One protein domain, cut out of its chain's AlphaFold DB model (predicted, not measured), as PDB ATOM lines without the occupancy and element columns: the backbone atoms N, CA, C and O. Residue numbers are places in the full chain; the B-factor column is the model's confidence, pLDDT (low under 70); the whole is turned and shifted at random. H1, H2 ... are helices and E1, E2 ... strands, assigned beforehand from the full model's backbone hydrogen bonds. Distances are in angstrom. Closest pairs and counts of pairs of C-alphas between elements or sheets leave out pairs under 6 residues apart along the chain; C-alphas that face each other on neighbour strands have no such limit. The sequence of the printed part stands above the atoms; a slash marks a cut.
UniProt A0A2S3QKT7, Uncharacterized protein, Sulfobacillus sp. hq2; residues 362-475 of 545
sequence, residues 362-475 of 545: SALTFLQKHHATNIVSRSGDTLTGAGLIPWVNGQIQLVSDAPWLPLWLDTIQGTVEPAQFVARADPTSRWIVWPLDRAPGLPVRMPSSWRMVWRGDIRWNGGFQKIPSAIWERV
ATOM      1  N   SER A 362       2.422 207.711 272.912       83.69
ATOM      2  CA  SER A 362       2.094 209.045 272.398       83.69
ATOM      3  C   SER A 362       3.098 209.581 271.371       83.69
ATOM      4  O   SER A 362       2.674 210.186 270.393       83.69
ATOM      5  N   ALA A 363       4.402 209.332 271.540       86.56
ATOM      6  CA  ALA A 363       5.428 209.723 270.570       86.56
ATOM      7  C   ALA A 363       5.297 208.929 269.264       86.56
ATOM      8  O   ALA A 363       5.349 209.495 268.174       86.56
ATOM      9  N   LEU A 364       5.095 207.612 269.373       87.62
ATOM     10  CA  LEU A 364       4.945 206.730 268.214       87.62
ATOM     11  C   LEU A 364       3.667 207.047 267.439       87.62
ATOM     12  O   LEU A 364       3.722 207.242 266.229       87.62
ATOM     13  N   THR A 365       2.542 207.183 268.142       88.88
ATOM     14  CA  THR A 365       1.264 207.593 267.557       88.88
ATOM     15  C   THR A 365       1.373 208.968 266.908       88.88
ATOM     16  O   THR A 365       0.831 209.164 265.824       88.88
ATOM     17  N   PHE A 366       2.102 209.911 267.518       91.12
ATOM     18  CA  PHE A 366       2.357 211.215 266.911       91.12
ATOM     19  C   PHE A 366       3.091 211.075 265.570       91.12
ATOM     20  O   PHE A 366       2.603 211.582 264.563       91.12
ATOM     21  N   LEU A 367       4.216 210.356 265.530       91.56
ATOM     22  CA  LEU A 367       5.005 210.167 264.306       91.56
ATOM     23  C   LEU A 367       4.225 209.413 263.219       91.56
ATOM     24  O   LEU A 367       4.267 209.801 262.055       91.56
ATOM     25  N   GLN A 368       3.469 208.378 263.596       91.75
ATOM     26  CA  GLN A 368       2.615 207.617 262.680       91.75
ATOM     27  C   GLN A 368       1.497 208.485 262.091       91.75
ATOM     28  O   GLN A 368       1.302 208.486 260.879       91.75
ATOM     29  N   LYS A 369       0.804 209.269 262.930       93.06
ATOM     30  CA  LYS A 369      -0.270 210.179 262.498       93.06
ATOM     31  C   LYS A 369       0.230 211.250 261.522       93.06
ATOM     32  O   LYS A 369      -0.528 211.682 260.664       93.06
ATOM     33  N   HIS A 370       1.487 211.669 261.648       91.94
ATOM     34  CA  HIS A 370       2.109 212.651 260.755       91.94
ATOM     35  C   HIS A 370       2.869 212.013 259.584       91.94
ATOM     36  O   HIS A 370       3.596 212.720 258.890       91.94
ATOM     37  N   HIS A 371       2.722 210.697 259.372       90.94
ATOM     38  CA  HIS A 371       3.415 209.945 258.322       90.94
ATOM     39  C   HIS A 371       4.919 210.255 258.277       90.94
ATOM     40  O   HIS A 371       5.490 210.490 257.214       90.94
ATOM     41  N   ALA A 372       5.554 210.323 259.451       88.75
ATOM     42  CA  ALA A 372       6.935 210.756 259.568       88.75
ATOM     43  C   ALA A 372       7.885 209.813 258.807       88.75
ATOM     44  O   ALA A 372       8.038 208.642 259.159       88.75
ATOM     45  N   THR A 373       8.549 210.351 257.787       85.06
ATOM     46  CA  THR A 373       9.650 209.725 257.044       85.06
ATOM     47  C   THR A 373      10.956 210.469 257.329       85.06
ATOM     48  O   THR A 373      10.938 211.556 257.907       85.06
ATOM     49  N   ASN A 374      12.101 209.884 256.966       82.81
ATOM     50  CA  ASN A 374      13.426 210.482 257.178       82.81
ATOM     51  C   ASN A 374      13.655 210.932 258.628       82.81
ATOM     52  O   ASN A 374      13.976 212.081 258.918       82.81
ATOM     53  N   ILE A 375      13.403 210.019 259.567       85.38
ATOM     54  CA  ILE A 375      13.555 210.310 260.991       85.38
ATOM     55  C   ILE A 375      15.028 210.171 261.373       85.38
ATOM     56  O   ILE A 375      15.627 209.119 261.145       85.38
ATOM     57  N   VAL A 376      15.575 211.207 262.008       84.25
ATOM     58  CA  VAL A 376      16.883 211.182 262.673       84.25
ATOM     59  C   VAL A 376      16.674 210.839 264.139       84.25
ATOM     60  O   VAL A 376      16.034 211.589 264.866       84.25
ATOM     61  N   SER A 377      17.185 209.698 264.587       83.06
ATOM     62  CA  SER A 377      16.956 209.166 265.925       83.06
ATOM     63  C   SER A 377      18.227 208.630 266.563       83.06
ATOM     64  O   SER A 377      19.053 208.007 265.907       83.06
ATOM     65  N   ARG A 378      18.361 208.796 267.880       73.38
ATOM     66  CA  ARG A 378      19.407 208.121 268.665       73.38
ATOM     67  C   ARG A 378      19.053 206.655 268.996       73.38
ATOM     68  O   ARG A 378      19.918 205.922 269.463       73.38
ATOM     69  N   SER A 379      17.803 206.215 268.788       66.50
ATOM     70  CA  SER A 379      17.312 204.878 269.182       66.50
ATOM     71  C   SER A 379      16.297 204.271 268.200       66.50
ATOM     72  O   SER A 379      15.079 204.345 268.377       66.50
ATOM     73  N   GLY A 380      16.810 203.613 267.158       60.97
ATOM     74  CA  GLY A 380      16.025 203.140 266.012       60.97
ATOM     75  C   GLY A 380      15.109 201.930 266.199       60.97
ATOM     76  O   GLY A 380      14.128 201.795 265.464       60.97
ATOM     77  N   ASP A 381      15.378 201.062 267.170       65.62
ATOM     78  CA  ASP A 381      14.666 199.784 267.321       65.62
ATOM     79  C   ASP A 381      13.165 199.924 267.543       65.62
ATOM     80  O   ASP A 381      12.361 199.149 267.021       65.62
ATOM     81  N   THR A 382      12.787 200.916 268.348       70.38
ATOM     82  CA  THR A 382      11.386 201.128 268.706       70.38
ATOM     83  C   THR A 382      10.618 201.771 267.561       70.38
ATOM     84  O   THR A 382       9.475 201.394 267.321       70.38
ATOM     85  N   LEU A 383      11.255 202.689 266.827       76.00
ATOM     86  CA  LEU A 383      10.669 203.298 265.634       76.00
ATOM     87  C   LEU A 383      10.429 202.227 264.567       76.00
ATOM     88  O   LEU A 383       9.300 202.062 264.111       76.00
ATOM     89  N   THR A 384      11.451 201.415 264.278       73.06
ATOM     90  CA  THR A 384      11.359 200.329 263.291       73.06
ATOM     91  C   THR A 384      10.291 199.309 263.686       73.06
ATOM     92  O   THR A 384       9.512 198.861 262.851       73.06
ATOM     93  N   GLY A 385      10.205 198.967 264.979       68.62
ATOM     94  CA  GLY A 385       9.153 198.096 265.509       68.62
ATOM     95  C   GLY A 385       7.736 198.668 265.375       68.62
ATOM     96  O   GLY A 385       6.788 197.898 265.274       68.62
ATOM     97  N   ALA A 386       7.596 199.994 265.332       75.00
ATOM     98  CA  ALA A 386       6.335 200.697 265.100       75.00
ATOM     99  C   ALA A 386       6.042 200.953 263.606       75.00
ATOM    100  O   ALA A 386       5.119 201.703 263.286       75.00
ATOM    101  N   GLY A 387       6.827 200.372 262.689       79.31
ATOM    102  CA  GLY A 387       6.692 200.585 261.244       79.31
ATOM    103  C   GLY A 387       7.242 201.928 260.747       79.31
ATOM    104  O   GLY A 387       7.035 202.275 259.591       79.31
ATOM    105  N   LEU A 388       7.947 202.681 261.595       83.00
ATOM    106  CA  LEU A 388       8.629 203.918 261.223       83.00
ATOM    107  C   LEU A 388      10.080 203.573 260.887       83.00
ATOM    108  O   LEU A 388      10.822 203.145 261.767       83.00
ATOM    109  N   ILE A 389      10.499 203.734 259.633       77.38
ATOM    110  CA  ILE A 389      11.878 203.447 259.216       77.38
ATOM    111  C   ILE A 389      12.695 204.739 259.354       77.38
ATOM    112  O   ILE A 389      12.540 205.645 258.534       77.38
ATOM    113  N   PRO A 390      13.529 204.882 260.397       75.75
ATOM    114  CA  PRO A 390      14.385 206.053 260.529       75.75
ATOM    115  C   PRO A 390      15.479 206.055 259.453       75.75
ATOM    116  O   PRO A 390      16.059 205.013 259.152       75.75
ATOM    117  N   TRP A 391      15.774 207.236 258.901       76.12
ATOM    118  CA  TRP A 391      16.877 207.434 257.952       76.12
ATOM    119  C   TRP A 391      18.229 207.274 258.657       76.12
ATOM    120  O   TRP A 391      19.147 206.634 258.149       76.12
ATOM    121  N   VAL A 392      18.302 207.779 259.887       71.12
ATOM    122  CA  VAL A 392      19.468 207.724 260.765       71.12
ATOM    123  C   VAL A 392      18.972 207.371 262.155       71.12
ATOM    124  O   VAL A 392      18.027 207.981 262.638       71.12
ATOM    125  N   ASN A 393      19.529 206.338 262.785       68.44
ATOM    126  CA  ASN A 393      18.868 205.733 263.945       68.44
ATOM    127  C   ASN A 393      19.797 205.227 265.060       68.44
ATOM    128  O   ASN A 393      19.392 204.406 265.885       68.44
ATOM    129  N   GLY A 394      21.050 205.675 265.060       62.16
ATOM    130  CA  GLY A 394      22.145 205.189 265.895       62.16
ATOM    131  C   GLY A 394      22.674 203.807 265.501       62.16
ATOM    132  O   GLY A 394      23.798 203.482 265.857       62.16
ATOM    133  N   GLN A 395      21.902 203.003 264.758       60.31
ATOM    134  CA  GLN A 395      22.127 201.562 264.567       60.31
ATOM    135  C   GLN A 395      22.495 201.193 263.122       60.31
ATOM    136  O   GLN A 395      23.425 200.428 262.895       60.31
ATOM    137  N   ILE A 396      21.805 201.774 262.132       48.81
ATOM    138  CA  ILE A 396      22.056 201.653 260.676       48.81
ATOM    139  C   ILE A 396      23.432 202.217 260.289       48.81
ATOM    140  O   ILE A 396      23.957 201.954 259.215       48.81
ATOM    141  N   GLN A 397      24.019 202.976 261.201       55.84
ATOM    142  CA  GLN A 397      25.086 203.921 260.950       55.84
ATOM    143  C   GLN A 397      26.443 203.413 261.401       55.84
ATOM    144  O   GLN A 397      27.462 203.815 260.861       55.84
ATOM    145  N   LEU A 398      26.445 202.448 262.319       49.84
ATOM    146  CA  LEU A 398      27.632 201.739 262.792       49.84
ATOM    147  C   LEU A 398      28.253 200.823 261.714       49.84
ATOM    148  O   LEU A 398      29.117 200.011 262.027       49.84
ATOM    149  N   VAL A 399      27.745 200.897 260.478       46.50
ATOM    150  CA  VAL A 399      27.908 199.902 259.410       46.50
ATOM    151  C   VAL A 399      27.858 200.454 257.995       46.50
ATOM    152  O   VAL A 399      28.017 199.697 257.041       46.50
ATOM    153  N   SER A 400      27.625 201.749 257.842       51.62
ATOM    154  CA  SER A 400      27.738 202.415 256.555       51.62
ATOM    155  C   SER A 400      29.040 203.200 256.551       51.62
ATOM    156  O   SER A 400      29.230 204.005 257.464       51.62
ATOM    157  N   ASP A 401      29.841 203.098 255.487       56.56
ATOM    158  CA  ASP A 401      30.840 204.120 255.103       56.56
ATOM    159  C   ASP A 401      30.145 205.424 254.677       56.56
ATOM    160  O   ASP A 401      30.548 206.125 253.751       56.56
ATOM    161  N   ALA A 402      29.015 205.726 255.315       67.62
ATOM    162  CA  ALA A 402      28.261 206.908 255.040       67.62
ATOM    163  C   ALA A 402      29.154 208.090 255.408       67.62
ATOM    164  O   ALA A 402      29.630 208.166 256.547       67.62
ATOM    165  N   PRO A 403      29.351 209.038 254.484       73.94
ATOM    166  CA  PRO A 403      30.253 210.164 254.697       73.94
ATOM    167  C   PRO A 403      29.851 211.028 255.904       73.94
ATOM    168  O   PRO A 403      30.658 211.805 256.407       73.94
ATOM    169  N   TRP A 404      28.624 210.877 256.414       80.12
ATOM    170  CA  TRP A 404      28.134 211.573 257.597       80.12
ATOM    171  C   TRP A 404      28.430 210.873 258.940       80.12
ATOM    172  O   TRP A 404      28.151 211.468 259.981       80.12
ATOM    173  N   LEU A 405      28.975 209.646 258.979       77.12
ATOM    174  CA  LEU A 405      29.203 208.906 260.235       77.12
ATOM    175  C   LEU A 405      30.101 209.652 261.245       77.12
ATOM    176  O   LEU A 405      29.711 209.719 262.412       77.12
ATOM    177  N   PRO A 406      31.238 210.267 260.857       79.44
ATOM    178  CA  PRO A 406      32.037 211.056 261.798       79.44
ATOM    179  C   PRO A 406      31.211 212.165 262.466       79.44
ATOM    180  O   PRO A 406      31.188 212.282 263.688       79.44
ATOM    181  N   LEU A 407      30.413 212.885 261.672       82.75
ATOM    182  CA  LEU A 407      29.542 213.959 262.151       82.75
ATOM    183  C   LEU A 407      28.434 213.449 263.088       82.75
ATOM    184  O   LEU A 407      28.010 214.141 264.015       82.75
ATOM    185  N   TRP A 408      27.945 212.232 262.858       81.62
ATOM    186  CA  TRP A 408      26.997 211.576 263.752       81.62
ATOM    187  C   TRP A 408      27.620 211.252 265.115       81.62
ATOM    188  O   TRP A 408      27.006 211.511 266.152       81.62
ATOM    189  N   LEU A 409      28.846 210.717 265.126       77.31
ATOM    190  CA  LEU A 409      29.578 210.421 266.360       77.31
ATOM    191  C   LEU A 409      29.847 211.697 267.161       77.31
ATOM    192  O   LEU A 409      29.601 211.710 268.367       77.31
ATOM    193  N   ASP A 410      30.234 212.778 266.487       82.12
ATOM    194  CA  ASP A 410      30.371 214.112 267.080       82.12
ATOM    195  C   ASP A 410      29.056 214.589 267.725       82.12
ATOM    196  O   ASP A 410      29.017 215.114 268.840       82.12
ATOM    197  N   THR A 411      27.926 214.322 267.069       83.62
ATOM    198  CA  THR A 411      26.600 214.667 267.601       83.62
ATOM    199  C   THR A 411      26.262 213.884 268.869       83.62
ATOM    200  O   THR A 411      25.713 214.440 269.823       83.62
ATOM    201  N   ILE A 412      26.616 212.596 268.921       77.81
ATOM    202  CA  ILE A 412      26.445 211.755 270.117       77.81
ATOM    203  C   ILE A 412      27.356 212.219 271.259       77.81
ATOM    204  O   ILE A 412      26.946 212.172 272.419       77.81
ATOM    205  N   GLN A 413      28.571 212.673 270.945       75.56
ATOM    206  CA  GLN A 413      29.512 213.241 271.916       75.56
ATOM    207  C   GLN A 413      29.103 214.640 272.393       75.56
ATOM    208  O   GLN A 413      29.658 215.156 273.359       75.56
ATOM    209  N   GLY A 414      28.116 215.251 271.736       82.06
ATOM    210  CA  GLY A 414      27.655 216.599 272.026       82.06
ATOM    211  C   GLY A 414      28.554 217.699 271.461       82.06
ATOM    212  O   GLY A 414      28.294 218.866 271.747       82.06
ATOM    213  N   THR A 415      29.556 217.360 270.642       85.19
ATOM    214  CA  THR A 415      30.416 218.335 269.948       85.19
ATOM    215  C   THR A 415      29.697 218.982 268.762       85.19
ATOM    216  O   THR A 415      30.003 220.117 268.404       85.19
ATOM    217  N   VAL A 416      28.689 218.308 268.196       89.25
ATOM    218  CA  VAL A 416      27.818 218.823 267.126       89.25
ATOM    219  C   VAL A 416      26.351 218.820 267.573       89.25
ATOM    220  O   VAL A 416      25.890 217.934 268.292       89.25
ATOM    221  N   GLU A 417      25.592 219.845 267.177       91.12
ATOM    222  CA  GLU A 417      24.140 219.885 267.401       91.12
ATOM    223  C   GLU A 417      23.417 218.874 266.505       91.12
ATOM    224  O   GLU A 417      23.717 218.822 265.307       91.12
ATOM    225  N   PRO A 418      22.362 218.184 266.979       89.88
ATOM    226  CA  PRO A 418      21.549 217.336 266.110       89.88
ATOM    227  C   PRO A 418      21.035 218.076 264.867       89.88
ATOM    228  O   PRO A 418      21.097 217.538 263.768       89.88
ATOM    229  N   ALA A 419      20.617 219.340 264.998       91.94
ATOM    230  CA  ALA A 419      20.195 220.153 263.856       91.94
ATOM    231  C   ALA A 419      21.318 220.424 262.841       91.94
ATOM    232  O   ALA A 419      21.055 220.439 261.639       91.94
ATOM    233  N   GLN A 420      22.558 220.635 263.300       92.50
ATOM    234  CA  GLN A 420      23.714 220.830 262.417       92.50
ATOM    235  C   GLN A 420      24.068 219.538 261.687       92.50
ATOM    236  O   GLN A 420      24.356 219.575 260.490       92.50
ATOM    237  N   PHE A 421      24.001 218.402 262.387       90.56
ATOM    238  CA  PHE A 421      24.136 217.093 261.764       90.56
ATOM    239  C   PHE A 421      23.103 216.906 260.663       90.56
ATOM    240  O   PHE A 421      23.480 216.662 259.523       90.56
ATOM    241  N   VAL A 422      21.819 217.108 260.970       90.62
ATOM    242  CA  VAL A 422      20.752 216.954 259.980       90.62
ATOM    243  C   VAL A 422      20.948 217.899 258.800       90.62
ATOM    244  O   VAL A 422      20.873 217.463 257.661       90.62
ATOM    245  N   ALA A 423      21.268 219.172 259.034       91.06
ATOM    246  CA  ALA A 423      21.486 220.132 257.953       91.06
ATOM    247  C   ALA A 423      22.583 219.704 256.961       91.06
ATOM    248  O   ALA A 423      22.470 220.007 255.776       91.06
ATOM    249  N   ARG A 424      23.625 219.008 257.432       90.25
ATOM    250  CA  ARG A 424      24.743 218.538 256.597       90.25
ATOM    251  C   ARG A 424      24.503 217.155 255.998       90.25
ATOM    252  O   ARG A 424      24.883 216.913 254.860       90.25
ATOM    253  N   ALA A 425      23.938 216.248 256.785       85.69
ATOM    254  CA  ALA A 425      23.874 214.830 256.470       85.69
ATOM    255  C   ALA A 425      22.587 214.444 255.726       85.69
ATOM    256  O   ALA A 425      22.627 213.578 254.856       85.69
ATOM    257  N   ASP A 426      21.467 215.099 256.046       86.00
ATOM    258  CA  ASP A 426      20.201 214.985 255.320       86.00
ATOM    259  C   ASP A 426      19.376 216.269 255.469       86.00
ATOM    260  O   ASP A 426      18.526 216.392 256.364       86.00
ATOM    261  N   PRO A 427      19.582 217.251 254.580       87.19
ATOM    262  CA  PRO A 427      18.824 218.492 254.627       87.19
ATOM    263  C   PRO A 427      17.315 218.280 254.410       87.19
ATOM    264  O   PRO A 427      16.540 219.168 254.764       87.19
ATOM    265  N   THR A 428      16.887 217.121 253.891       87.62
ATOM    266  CA  THR A 428      15.473 216.794 253.638       87.62
ATOM    267  C   THR A 428      14.752 216.224 254.860       87.62
ATOM    268  O   THR A 428      13.521 216.216 254.903       87.62
ATOM    269  N   SER A 429      15.491 215.793 255.887       88.62
ATOM    270  CA  SER A 429      14.920 215.306 257.142       88.62
ATOM    271  C   SER A 429      14.054 216.384 257.801       88.62
ATOM    272  O   SER A 429      14.514 217.490 258.130       88.62
ATOM    273  N   ARG A 430      12.784 216.029 258.026       91.81
ATOM    274  CA  ARG A 430      11.777 216.867 258.694       91.81
ATOM    275  C   ARG A 430      11.693 216.607 260.195       91.81
ATOM    276  O   ARG A 430      11.231 217.481 260.923       91.81
ATOM    277  N   TRP A 431      12.139 215.438 260.657       92.81
ATOM    278  CA  TRP A 431      11.923 214.981 262.028       92.81
ATOM    279  C   TRP A 431      13.238 214.614 262.714       92.81
ATOM    280  O   TRP A 431      13.976 213.752 262.236       92.81
ATOM    281  N   ILE A 432      13.492 215.216 263.877       91.00
ATOM    282  CA  ILE A 432      14.555 214.789 264.792       91.00
ATOM    283  C   ILE A 432      13.920 214.252 266.066       91.00
ATOM    284  O   ILE A 432      13.098 214.901 266.704       91.00
ATOM    285  N   VAL A 433      14.345 213.063 266.457       88.81
ATOM    286  CA  VAL A 433      13.888 212.322 267.622       88.81
ATOM    287  C   VAL A 433      15.102 212.125 268.535       88.81
ATOM    288  O   VAL A 433      15.914 211.222 268.328       88.81
ATOM    289  N   TRP A 434      15.267 213.001 269.529       87.38
ATOM    290  CA  TRP A 434      16.489 213.077 270.345       87.38
ATOM    291  C   TRP A 434      16.184 213.192 271.842       87.38
ATOM    292  O   TRP A 434      15.172 213.796 272.205       87.38
ATOM    293  N   PRO A 435      17.060 212.680 272.726       84.69
ATOM    294  CA  PRO A 435      17.086 213.096 274.128       84.69
ATOM    295  C   PRO A 435      17.160 214.624 274.280       84.69
ATOM    296  O   PRO A 435      17.676 215.305 273.406       84.69
ATOM    297  N   LEU A 436      16.660 215.192 275.374       84.19
ATOM    298  CA  LEU A 436      16.801 216.630 275.648       84.19
ATOM    299  C   LEU A 436      18.237 217.011 276.017       84.19
ATOM    300  O   LEU A 436      18.636 218.149 275.784       84.19
ATOM    301  N   ASP A 437      19.011 216.043 276.504       74.62
ATOM    302  CA  ASP A 437      20.421 216.198 276.833       74.62
ATOM    303  C   ASP A 437      21.283 215.408 275.836       74.62
ATOM    304  O   ASP A 437      21.029 214.232 275.559       74.62
ATOM    305  N   ARG A 438      22.326 216.027 275.279       62.53
ATOM    306  CA  ARG A 438      23.274 215.342 274.375       62.53
ATOM    307  C   ARG A 438      24.157 214.367 275.136       62.53
ATOM    308  O   ARG A 438      24.307 213.216 274.724       62.53
ATOM    309  N   ALA A 439      24.636 214.823 276.284       61.16
ATOM    310  CA  ALA A 439      25.358 214.086 277.309       61.16
ATOM    311  C   ALA A 439      24.814 214.528 278.682       61.16
ATOM    312  O   ALA A 439      24.125 215.550 278.733       61.16
ATOM    313  N   PRO A 440      25.087 213.806 279.783       60.69
ATOM    314  CA  PRO A 440      24.650 214.223 281.114       60.69
ATOM    315  C   PRO A 440      24.985 215.703 281.379       60.69
ATOM    316  O   PRO A 440      26.154 216.075 281.408       60.69
ATOM    317  N   GLY A 441      23.956 216.549 281.512       64.69
ATOM    318  CA  GLY A 441      24.097 217.984 281.794       64.69
ATOM    319  C   GLY A 441      24.303 218.921 280.593       64.69
ATOM    320  O   GLY A 441      24.430 220.125 280.803       64.69
ATOM    321  N   LEU A 442      24.314 218.430 279.345       71.94
ATOM    322  CA  LEU A 442      24.469 219.271 278.147       71.94
ATOM    323  C   LEU A 442      23.165 219.356 277.333       71.94
ATOM    324  O   LEU A 442      22.879 218.430 276.568       71.94
ATOM    325  N   PRO A 443      22.391 220.457 277.418       82.94
ATOM    326  CA  PRO A 443      21.105 220.561 276.734       82.94
ATOM    327  C   PRO A 443      21.268 220.633 275.210       82.94
ATOM    328  O   PRO A 443      22.185 221.260 274.671       82.94
ATOM    329  N   VAL A 444      20.344 220.017 274.478       84.62
ATOM    330  CA  VAL A 444      20.223 220.155 273.020       84.62
ATOM    331  C   VAL A 444      19.797 221.578 272.659       84.62
ATOM    332  O   VAL A 444      18.799 222.067 273.183       84.62
ATOM    333  N   ARG A 445      20.523 222.243 271.746       89.12
ATOM    334  CA  ARG A 445      20.140 223.570 271.245       89.12
ATOM    335  C   ARG A 445      19.635 223.425 269.818       89.12
ATOM    336  O   ARG A 445      20.378 223.117 268.893       89.12
ATOM    337  N   MET A 446      18.347 223.669 269.636       91.62
ATOM    338  CA  MET A 446      17.735 223.657 268.313       91.62
ATOM    339  C   MET A 446      17.601 225.092 267.797       91.62
ATOM    340  O   MET A 446      17.159 225.957 268.554       91.62
ATOM    341  N   PRO A 447      17.988 225.376 266.541       93.06
ATOM    342  CA  PRO A 447      17.764 226.689 265.953       93.06
ATOM    343  C   PRO A 447      16.266 226.922 265.724       93.06
ATOM    344  O   PRO A 447      15.480 225.976 265.696       93.06
ATOM    345  N   SER A 448      15.868 228.179 265.506       92.44
ATOM    346  CA  SER A 448      14.462 228.580 265.307       92.44
ATOM    347  C   SER A 448      13.776 227.905 264.112       92.44
ATOM    348  O   SER A 448      12.550 227.844 264.062       92.44
ATOM    349  N   SER A 449      14.547 227.344 263.176       92.88
ATOM    350  CA  SER A 449      14.042 226.513 262.079       92.88
ATOM    351  C   SER A 449      13.508 225.147 262.530       92.88
ATOM    352  O   SER A 449      13.067 224.362 261.695       92.88
ATOM    353  N   TRP A 450      13.586 224.821 263.820       94.88
ATOM    354  CA  TRP A 450      13.056 223.599 264.411       94.88
ATOM    355  C   TRP A 450      12.120 223.939 265.562       94.88
ATOM    356  O   TRP A 450      12.452 224.712 266.459       94.88
ATOM    357  N   ARG A 451      10.951 223.305 265.568       94.81
ATOM    358  CA  ARG A 451       9.947 223.444 266.618       94.81
ATOM    359  C   ARG A 451       9.816 222.133 267.373       94.81
ATOM    360  O   ARG A 451       9.633 221.081 266.767       94.81
ATOM    361  N   MET A 452       9.867 222.194 268.700       95.62
ATOM    362  CA  MET A 452       9.520 221.047 269.536       95.62
ATOM    363  C   MET A 452       8.014 220.805 269.429       95.62
ATOM    364  O   MET A 452       7.220 221.672 269.783       95.62
ATOM    365  N   VAL A 453       7.625 219.638 268.932       94.88
ATOM    366  CA  VAL A 453       6.212 219.255 268.756       94.88
ATOM    367  C   VAL A 453       5.771 218.186 269.747       94.88
ATOM    368  O   VAL A 453       4.581 217.943 269.923       94.88
ATOM    369  N   TRP A 454       6.731 217.556 270.418       93.88
ATOM    370  CA  TRP A 454       6.476 216.581 271.465       93.88
ATOM    371  C   TRP A 454       7.622 216.577 272.475       93.88
ATOM    372  O   TRP A 454       8.787 216.712 272.095       93.88
ATOM    373  N   ARG A 455       7.287 216.365 273.751       93.19
ATOM    374  CA  ARG A 455       8.231 216.203 274.861       93.19
ATOM    375  C   ARG A 455       7.739 215.106 275.799       93.19
ATOM    376  O   ARG A 455       6.556 215.064 276.130       93.19
ATOM    377  N   GLY A 456       8.647 214.261 276.267       88.38
ATOM    378  CA  GLY A 456       8.343 213.244 277.267       88.38
ATOM    379  C   GLY A 456       9.548 212.372 277.591       88.38
ATOM    380  O   GLY A 456      10.607 212.506 276.988       88.38
ATOM    381  N   ASP A 457       9.383 211.457 278.538       85.25
ATOM    382  CA  ASP A 457      10.461 210.557 278.943       85.25
ATOM    383  C   ASP A 457      10.459 209.286 278.096       85.25
ATOM    384  O   ASP A 457       9.455 208.571 278.042       85.25
ATOM    385  N   ILE A 458      11.601 208.952 277.496       78.44
ATOM    386  CA  ILE A 458      11.822 207.616 276.937       78.44
ATOM    387  C   ILE A 458      12.371 206.697 278.017       78.44
ATOM    388  O   ILE A 458      13.170 207.087 278.867       78.44
ATOM    389  N   ARG A 459      11.945 205.442 277.981       70.75
ATOM    390  CA  ARG A 459      12.467 204.379 278.828       70.75
ATOM    391  C   ARG A 459      13.674 203.753 278.148       70.75
ATOM    392  O   ARG A 459      13.527 203.018 277.177       70.75
ATOM    393  N   TRP A 460      14.856 204.007 278.685       64.44
ATOM    394  CA  TRP A 460      16.082 203.346 278.260       64.44
ATOM    395  C   TRP A 460      16.311 202.058 279.064       64.44
ATOM    396  O   TRP A 460      15.851 201.939 280.204       64.44
ATOM    397  N   ASN A 461      16.976 201.067 278.460       57.72
ATOM    398  CA  ASN A 461      17.333 199.786 279.089       57.72
ATOM    399  C   ASN A 461      16.175 199.081 279.819       57.72
ATOM    400  O   ASN A 461      16.267 198.761 280.994       57.72
ATOM    401  N   GLY A 462      15.040 198.846 279.156       55.66
ATOM    402  CA  GLY A 462      13.942 198.090 279.778       55.66
ATOM    403  C   GLY A 462      13.191 198.835 280.893       55.66
ATOM    404  O   GLY A 462      12.370 198.226 281.575       55.66
ATOM    405  N   GLY A 463      13.404 200.148 281.036       56.97
ATOM    406  CA  GLY A 463      12.639 201.006 281.945       56.97
ATOM    407  C   GLY A 463      13.356 201.426 283.220       56.97
ATOM    408  O   GLY A 463      12.714 202.073 284.042       56.97
ATOM    409  N   PHE A 464      14.644 201.108 283.376       57.84
ATOM    410  CA  PHE A 464      15.426 201.534 284.541       57.84
ATOM    411  C   PHE A 464      15.773 203.022 284.516       57.84
ATOM    412  O   PHE A 464      15.830 203.650 285.568       57.84
ATOM    413  N   GLN A 465      15.952 203.605 283.329       70.69
ATOM    414  CA  GLN A 465      16.281 205.018 283.191       70.69
ATOM    415  C   GLN A 465      15.230 205.719 282.338       70.69
ATOM    416  O   GLN A 465      14.921 205.294 281.221       70.69
ATOM    417  N   LYS A 466      14.672 206.800 282.880       79.75
ATOM    418  CA  LYS A 466      13.880 207.758 282.118       79.75
ATOM    419  C   LYS A 466      14.837 208.791 281.546       79.75
ATOM    420  O   LYS A 466      15.535 209.456 282.301       79.75
ATOM    421  N   ILE A 467      14.890 208.880 280.225       80.94
ATOM    422  CA  ILE A 467      15.680 209.884 279.522       80.94
ATOM    423  C   ILE A 467      14.693 210.906 278.957       80.94
ATOM    424  O   ILE A 467      13.910 210.560 278.065       80.94
ATOM    425  N   PRO A 468      14.701 212.155 279.443       87.12
ATOM    426  CA  PRO A 468      13.890 213.207 278.852       87.12
ATOM    427  C   PRO A 468      14.226 213.326 277.365       87.12
ATOM    428  O   PRO A 468      15.395 213.355 276.993       87.12
ATOM    429  N   SER A 469      13.218 213.333 276.501       88.06
ATOM    430  CA  SER A 469      13.374 213.338 275.044       88.06
ATOM    431  C   SER A 469      12.325 214.210 274.371       88.06
ATOM    432  O   SER A 469      11.300 214.563 274.959       88.06
ATOM    433  N   ALA A 470      12.581 214.552 273.113       92.00
ATOM    434  CA  ALA A 470      11.701 215.376 272.307       92.00
ATOM    435  C   ALA A 470      11.654 214.924 270.845       92.00
ATOM    436  O   ALA A 470      12.601 214.332 270.319       92.00
ATOM    437  N   ILE A 471      10.532 215.249 270.201       93.69
ATOM    438  CA  ILE A 471      10.394 215.235 268.746       93.69
ATOM    439  C   ILE A 471      10.425 216.685 268.286       93.69
ATOM    440  O   ILE A 471       9.655 217.526 268.763       93.69
ATOM    441  N   TRP A 472      11.309 216.952 267.341       94.81
ATOM    442  CA  TRP A 472      11.481 218.240 266.702       94.81
ATOM    443  C   TRP A 472      11.051 218.134 265.248       94.81
ATOM    444  O   TRP A 472      11.436 217.200 264.544       94.81
ATOM    445  N   GLU A 473      10.258 219.102 264.815       95.31
ATOM    446  CA  GLU A 473       9.793 219.255 263.445       95.31
ATOM    447  C   GLU A 473      10.502 220.449 262.805       95.31
ATOM    448  O   GLU A 473      10.559 221.529 263.400       95.31
ATOM    449  N   ARG A 474      11.021 220.278 261.590       93.81
ATOM    450  CA  ARG A 474      11.555 221.391 260.805       93.81
ATOM    451  C   ARG A 474      10.411 222.324 260.394       93.81
ATOM    452  O   ARG A 474       9.455 221.894 259.752       93.81
ATOM    453  N   VAL A 475      10.528 223.604 260.734       92.56
ATOM    454  CA  VAL A 475       9.601 224.655 260.302       92.56
ATOM    455  C   VAL A 475       9.916 224.979 258.844       92.56
ATOM    456  O   VAL A 475      11.050 225.333 258.520       92.56
TER     457      VAL A 475
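What this domain is: This is residues 362 to 475 of the 545 residues of an uncharacterized protein of Sulfobacillus sp. hq2 (UniProt A0A2S3QKT7). A twisted five-stranded sheet forms the core, with helices over both faces: H1 and H2 cover one, while H4 covers the other and H3 packs side by side on H4. The long hairpin of E5 and E6 makes one side of the sheet, and the short strands E1 and E2 make the other. The printed part has 114 residues with four named helices and six named strands, in the order H1 E1 H2 E2 H3 H4 E3 E4 E5 E6; the mixed sheet runs E2 E1 E3 E6 E5, and the class is mixed, helices and strands. It is compact and rounded, with a radius of gyration of the C-alphas of 13.1 A and spans of 32 by 32 by 31 A.

How they stand to each other: In the sheet, E3, residues 431 to 435, is the antiparallel neighbour of E6, residues 465 to 474, with N 432 and O 472 2.9 A apart. E6 forms a hairpin with the edge strand E5, residues 450 to 460; N 453 and O 471 are 2.9 A apart, and E5 bends by 71 degrees at residue 453. On the other side of E3, E1, residues 375 to 377, is parallel to it, with N 433 and O 376 at 2.7 A. E2, residues 390 to 392, is the other edge strand, parallel to E1 at 60 degrees, with N 377 and O 392 at 2.7 A. H2, residues 380 to 385, is over E1; E1, H2 and E2 make a strand-helix-strand unit, two parallel neighbours with a helix between, its crossover right-handed. H1, residues 362 to 369, is on the same face, at a height over the sheet of 9.5 A. H4, residues 418 to 425, is on the opposite face over E3, at a height of 9.2 A. H3, residues 405 to 413, is not on the sheet; it touches H4 in a helical hairpin, with the closest C-alphas, of Thr 411 and Pro 418, 5.9 A apart, at a shallow tilt of 5 degrees, opposite ways. E2, H3, H4 and E3 make a split unit with E1 between the strands, also right-handed. E4, residues 437 to 439, pairs with no named strand. In each of the four helices every O i to N i+4 pair is within hydrogen-bond range.

Where its parts are: H1 begins at C-alpha 362 (2.094, 209.045, 272.398). H3 spans 12.5 A, E3 13.3 A, E5 24.7 A and E6 28.1 A, ending at C-alpha 474 (11.555, 221.391, 260.805).

The domain as a whole: The printed part has no cut. The link E2 to H3, residues 393 to 404, is long. Mean pLDDT of the printed part is 80.3; residues 379 to 381, 385, 393 to 402, 438 to 441 and 460 to 464 are under 70.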